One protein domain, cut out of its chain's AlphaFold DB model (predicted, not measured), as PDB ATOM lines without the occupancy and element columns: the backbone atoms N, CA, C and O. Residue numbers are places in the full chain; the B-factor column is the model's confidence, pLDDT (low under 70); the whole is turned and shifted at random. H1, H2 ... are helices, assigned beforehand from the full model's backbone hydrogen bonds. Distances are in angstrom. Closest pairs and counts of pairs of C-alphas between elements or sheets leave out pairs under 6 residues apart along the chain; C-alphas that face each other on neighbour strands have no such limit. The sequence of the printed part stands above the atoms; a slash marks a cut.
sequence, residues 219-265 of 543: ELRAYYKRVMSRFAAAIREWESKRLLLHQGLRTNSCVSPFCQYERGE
ATOM      1  N   GLU A 219     128.386 199.943 116.965       87.62
ATOM      2  CA  GLU A 219     129.439 200.497 117.823       87.62
ATOM      3  C   GLU A 219     128.847 201.299 118.979       87.62
ATOM      4  O   GLU A 219     129.284 201.142 120.120       87.62
ATOM      5  N   LEU A 220     127.790 202.078 118.722       85.19
ATOM      6  CA  LEU A 220     127.078 202.807 119.773       85.19
ATOM      7  C   LEU A 220     126.446 201.843 120.790       85.19
ATOM      8  O   LEU A 220     126.521 202.064 122.000       85.19
ATOM      9  N   ARG A 221     125.872 200.725 120.321       87.94
ATOM     10  CA  ARG A 221     125.303 199.689 121.195       87.94
ATOM     11  C   ARG A 221     126.378 198.975 122.016       87.94
ATOM     12  O   ARG A 221     126.157 198.710 123.199       87.94
ATOM     13  N   ALA A 222     127.524 198.659 121.417       85.75
ATOM     14  CA  ALA A 222     128.654 198.048 122.114       85.75
ATOM     15  C   ALA A 222     129.247 199.003 123.162       85.75
ATOM     16  O   ALA A 222     129.493 198.602 124.303       85.75
ATOM     17  N   TYR A 223     129.387 200.281 122.808       88.00
ATOM     18  CA  TYR A 223     129.817 201.336 123.715       88.00
ATOM     19  C   TYR A 223     128.854 201.484 124.897       88.00
ATOM     20  O   TYR A 223     129.283 201.403 126.047       88.00
ATOM     21  N   TYR A 224     127.548 201.585 124.637       89.25
ATOM     22  CA  TYR A 224     126.533 201.691 125.686       89.25
ATOM     23  C   TYR A 224     126.544 200.481 126.626       89.25
ATOM     24  O   TYR A 224     126.555 200.646 127.846       89.25
ATOM     25  N   LYS A 225     126.634 199.256 126.089       89.50
ATOM     26  CA  LYS A 225     126.780 198.041 126.912       89.50
ATOM     27  C   LYS A 225     128.017 198.109 127.811       89.50
ATOM     28  O   LYS A 225     127.936 197.751 128.985       89.50
ATOM     29  N   ARG A 226     129.147 198.595 127.290       89.69
ATOM     30  CA  ARG A 226     130.396 198.732 128.053       89.69
ATOM     31  C   ARG A 226     130.280 199.780 129.161       89.69
ATOM     32  O   ARG A 226     130.723 199.523 130.278       89.69
ATOM     33  N   VAL A 227     129.662 200.925 128.872       87.94
ATOM     34  CA  VAL A 227     129.412 201.990 129.858       87.94
ATOM     35  C   VAL A 227     128.471 201.498 130.956       87.94
ATOM     36  O   VAL A 227     128.813 201.592 132.135       87.94
ATOM     37  N   MET A 228     127.344 200.879 130.595       88.62
ATOM     38  CA  MET A 228     126.383 200.357 131.572       88.62
ATOM     39  C   MET A 228     126.962 199.219 132.416       88.62
ATOM     40  O   MET A 228     126.692 199.148 133.612       88.62
ATOM     41  N   SER A 229     127.817 198.368 131.842       89.38
ATOM     42  CA  SER A 229     128.523 197.334 132.606       89.38
ATOM     43  C   SER A 229     129.481 197.930 133.642       89.38
ATOM     44  O   SER A 229     129.574 197.407 134.751       89.38
ATOM     45  N   ARG A 230     130.192 199.013 133.302       83.88
ATOM     46  CA  ARG A 230     131.081 199.715 134.244       83.88
ATOM     47  C   ARG A 230     130.287 200.409 135.345       83.88
ATOM     48  O   ARG A 230     130.659 200.315 136.509       83.88
ATOM     49  N   PHE A 231     129.167 201.032 134.991       84.81
ATOM     50  CA  PHE A 231     128.258 201.639 135.957       84.81
ATOM     51  C   PHE A 231     127.687 200.601 136.937       84.81
ATOM     52  O   PHE A 231     127.748 200.790 138.149       84.81
ATOM     53  N   ALA A 232     127.232 199.449 136.437       83.94
ATOM     54  CA  ALA A 232     126.747 198.355 137.278       83.94
ATOM     55  C   ALA A 232     127.843 197.746 138.176       83.94
ATOM     56  O   ALA A 232     127.547 197.259 139.267       83.94
ATOM     57  N   ALA A 233     129.105 197.741 137.735       86.00
ATOM     58  CA  ALA A 233     130.231 197.334 138.576       86.00
ATOM     59  C   ALA A 233     130.484 198.349 139.703       86.00
ATOM     60  O   ALA A 233     130.621 197.945 140.854       86.00
ATOM     61  N   ALA A 234     130.445 199.649 139.395       82.31
ATOM     62  CA  ALA A 234     130.608 200.712 140.384       82.31
ATOM     63  C   ALA A 234     129.496 200.700 141.449       82.31
ATOM     64  O   ALA A 234     129.781 200.875 142.631       82.31
ATOM     65  N   ILE A 235     128.241 200.431 141.059       85.12
ATOM     66  CA  ILE A 235     127.135 200.267 142.019       85.12
ATOM     67  C   ILE A 235     127.387 199.073 142.941       85.12
ATOM     68  O   ILE A 235     127.268 199.212 144.155       85.12
ATOM     69  N   ARG A 236     127.777 197.915 142.390       89.06
ATOM     70  CA  ARG A 236     128.057 196.716 143.196       89.06
ATOM     71  C   ARG A 236     129.221 196.923 144.164       89.06
ATOM     72  O   ARG A 236     129.146 196.479 145.305       89.06
ATOM     73  N   GLU A 237     130.269 197.618 143.732       88.88
ATOM     74  CA  GLU A 237     131.394 197.988 144.596       88.88
ATOM     75  C   GLU A 237     130.971 198.970 145.700       88.88
ATOM     76  O   GLU A 237     131.416 198.873 146.843       88.88
ATOM     77  N   TRP A 238     130.091 199.919 145.386       90.12
ATOM     78  CA  TRP A 238     129.553 200.832 146.387       90.12
ATOM     79  C   TRP A 238     128.674 200.105 147.413       90.12
ATOM     80  O   TRP A 238     128.822 200.329 148.616       90.12
ATOM     81  N   GLU A 239     127.798 199.201 146.968       86.50
ATOM     82  CA  GLU A 239     126.956 198.404 147.864       86.50
ATOM     83  C   GLU A 239     127.780 197.470 148.749       86.50
ATOM     84  O   GLU A 239     127.492 197.369 149.944       86.50
ATOM     85  N   SER A 240     128.835 196.844 148.218       86.31
ATOM     86  CA  SER A 240     129.719 195.998 149.024       86.31
ATOM     87  C   SER A 240     130.441 196.807 150.105       86.31
ATOM     88  O   SER A 240     130.448 196.398 151.266       86.31
ATOM     89  N   LYS A 241     130.948 198.005 149.781       85.38
ATOM     90  CA  LYS A 241     131.537 198.925 150.773       85.38
ATOM     91  C   LYS A 241     130.519 199.371 151.821       85.38
ATOM     92  O   LYS A 241     130.839 199.407 153.007       85.38
ATOM     93  N   ARG A 242     129.283 199.673 151.411       87.06
ATOM     94  CA  ARG A 242     128.196 200.040 152.332       87.06
ATOM     95  C   ARG A 242     127.873 198.903 153.305       87.06
ATOM     96  O   ARG A 242     127.682 199.158 154.491       87.06
ATOM     97  N   LEU A 243     127.812 197.665 152.817       84.56
ATOM     98  CA  LEU A 243     127.537 196.489 153.646       84.56
ATOM     99  C   LEU A 243     128.681 196.197 154.621       84.56
ATOM    100  O   LEU A 243     128.410 195.940 155.790       84.56
ATOM    101  N   LEU A 244     129.937 196.326 154.182       83.12
ATOM    102  CA  LEU A 244     131.104 196.192 155.060       83.12
ATOM    103  C   LEU A 244     131.123 197.261 156.161       83.12
ATOM    104  O   LEU A 244     131.392 196.941 157.316       83.12
ATOM    105  N   LEU A 245     130.762 198.509 155.844       80.00
ATOM    106  CA  LEU A 245     130.625 199.575 156.844       80.00
ATOM    107  C   LEU A 245     129.516 199.271 157.859       80.00
ATOM    108  O   LEU A 245     129.719 199.435 159.059       80.00
ATOM    109  N   HIS A 246     128.359 198.781 157.408       76.12
ATOM    110  CA  HIS A 246     127.280 198.387 158.320       76.12
ATOM    111  C   HIS A 246     127.638 197.178 159.189       76.12
ATOM    112  O   HIS A 246     127.193 197.115 160.335       76.12
ATOM    113  N   GLN A 247     128.431 196.237 158.674       75.75
ATOM    114  CA  GLN A 247     128.933 195.110 159.459       75.75
ATOM    115  C   GLN A 247     129.960 195.575 160.499       75.75
ATOM    116  O   GLN A 247     129.810 195.232 161.668       75.75
ATOM    117  N   GLY A 248     130.908 196.443 160.126       75.94
ATOM    118  CA  GLY A 248     131.887 197.013 161.061       75.94
ATOM    119  C   GLY A 248     131.264 197.868 162.172       75.94
ATOM    120  O   GLY A 248     131.734 197.849 163.307       75.94
ATOM    121  N   LEU A 249     130.160 198.566 161.881       62.81
ATOM    122  CA  LEU A 249     129.392 199.321 162.880       62.81
ATOM    123  C   LEU A 249     128.597 198.426 163.845       62.81
ATOM    124  O   LEU A 249     128.226 198.887 164.920       62.81
ATOM    125  N   ARG A 250     128.319 197.167 163.482       57.59
ATOM    126  CA  ARG A 250     127.641 196.206 164.367       57.59
ATOM    127  C   ARG A 250     128.607 195.394 165.223       57.59
ATOM    128  O   ARG A 250     128.199 194.920 166.275       57.59
ATOM    129  N   THR A 251     129.859 195.235 164.796       57.34
ATOM    130  CA  THR A 251     130.856 194.425 165.517       57.34
ATOM    131  C   THR A 251     131.737 195.227 166.473       57.34
ATOM    132  O   THR A 251     132.427 194.627 167.288       57.34
ATOM    133  N   ASN A 252     131.708 196.563 166.421       43.28
ATOM    134  CA  ASN A 252     132.482 197.411 167.327       43.28
ATOM    135  C   ASN A 252     131.584 198.008 168.420       43.28
ATOM    136  O   ASN A 252     131.077 199.119 168.292       43.28
ATOM    137  N   SER A 253     131.438 197.284 169.532       45.03
ATOM    138  CA  SER A 253     130.851 197.778 170.790       45.03
ATOM    139  C   SER A 253     131.752 198.772 171.546       45.03
ATOM    140  O   SER A 253     131.424 199.184 172.654       45.03
ATOM    141  N   CYS A 254     132.870 199.194 170.953       47.38
ATOM    142  CA  CYS A 254     133.755 200.219 171.494       47.38
ATOM    143  C   CYS A 254     133.555 201.506 170.687       47.38
ATOM    144  O   CYS A 254     134.171 201.709 169.640       47.38
ATOM    145  N   VAL A 255     132.634 202.351 171.148       44.78
ATOM    146  CA  VAL A 255     132.348 203.656 170.542       44.78
ATOM    147  C   VAL A 255     133.596 204.534 170.664       44.78
ATOM    148  O   VAL A 255     133.973 204.944 171.757       44.78
ATOM    149  N   SER A 256     134.246 204.807 169.532       47.50
ATOM    150  CA  SER A 256     135.316 205.801 169.434       47.50
ATOM    151  C   SER A 256     134.782 207.186 169.843       47.50
ATOM    152  O   SER A 256     133.675 207.543 169.424       47.50
ATOM    153  N   PRO A 257     135.551 208.001 170.592       44.00
ATOM    154  CA  PRO A 257     135.151 209.354 171.005       44.00
ATOM    155  C   PRO A 257     134.806 210.280 169.822       44.00
ATOM    156  O   PRO A 257     134.057 211.239 169.983       44.00
ATOM    157  N   PHE A 258     135.248 209.947 168.605       40.91
ATOM    158  CA  PHE A 258     134.874 210.665 167.383       40.91
ATOM    159  C   PHE A 258     133.372 210.544 167.048       40.91
ATOM    160  O   PHE A 258     132.759 211.494 166.572       40.91
ATOM    161  N   CYS A 259     132.744 209.405 167.365       46.00
ATOM    162  CA  CYS A 259     131.309 209.193 167.147       46.00
ATOM    163  C   CYS A 259     130.426 209.878 168.204       46.00
ATOM    164  O   CYS A 259     129.231 210.060 167.973       46.00
ATOM    165  N   GLN A 260     130.985 210.248 169.362       42.78
ATOM    166  CA  GLN A 260     130.280 211.058 170.361       42.78
ATOM    167  C   GLN A 260     130.272 212.541 169.967       42.78
ATOM    168  O   GLN A 260     129.270 213.212 170.191       42.78
ATOM    169  N   TYR A 261     131.325 213.022 169.297       41.34
ATOM    170  CA  TYR A 261     131.386 214.394 168.788       41.34
ATOM    171  C   TYR A 261     130.370 214.640 167.656       41.34
ATOM    172  O   TYR A 261     129.607 215.598 167.726       41.34
ATOM    173  N   GLU A 262     130.249 213.722 166.685       44.56
ATOM    174  CA  GLU A 262     129.225 213.829 165.623       44.56
ATOM    175  C   GLU A 262     127.781 213.731 166.153       44.56
ATOM    176  O   GLU A 262     126.865 214.294 165.554       44.56
ATOM    177  N   ARG A 263     127.549 213.043 167.283       44.22
ATOM    178  CA  ARG A 263     126.230 213.044 167.944       44.22
ATOM    179  C   ARG A 263     125.962 214.347 168.696       44.22
ATOM    180  O   ARG A 263     124.853 214.854 168.608       44.22
ATOM    181  N   GLY A 264     126.967 214.913 169.366       37.38
ATOM    182  CA  GLY A 264     126.833 216.192 170.072       37.38
ATOM    183  C   GLY A 264     126.618 217.397 169.146       37.38
ATOM    184  O   GLY A 264     126.007 218.380 169.556       37.38
ATOM    185  N   GLU A 265     127.082 217.322 167.896       42.84
ATOM    186  CA  GLU A 265     126.878 218.377 166.891       42.84
ATOM    187  C   GLU A 265     125.516 218.263 166.179       42.84
ATOM    188  O   GLU A 265     124.960 219.271 165.756       42.84
TER     189      GLU A 265
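This is residues 219 to 265 of the 543 residues of an uncharacterized protein of Cyanidiococcus yangmingshanensis (UniProt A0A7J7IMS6). One long, straight helix, H1, makes nearly the whole length of this part, and beyond its far end a tight link leads off to the side to a short helix, H2, giving an L with one long arm and one short one. Neither arm folds back on the other. The printed part has 47 residues with two named helices, H1 then H2, no named strand, and the class all helix. It is extended, with a radius of gyration of the C-alphas of 18.4 A and spans of 54 by 24 by 8 A.

H1 is residues 219 to 251, 48.1 A from its first C-alpha at (129.439, 200.497, 117.823) to its last at (130.856, 194.425, 165.517). H2 is residues 257 to 265 and ends at C-alpha 265, (126.878, 218.377, 166.891).

H1 and H2 are apart, joined by a tight link of 5 residues. Residues 219 to 265 stand free. In H1 and H2 every O i to N i+4 pair is within hydrogen-bond range.

The C-alphas of Glu 219 and Gly 264, the two farthest apart, are 54.6 A apart. The printed part has no cut. Its mean pLDDT is 71.4, and residues 249 to 265 are under 70.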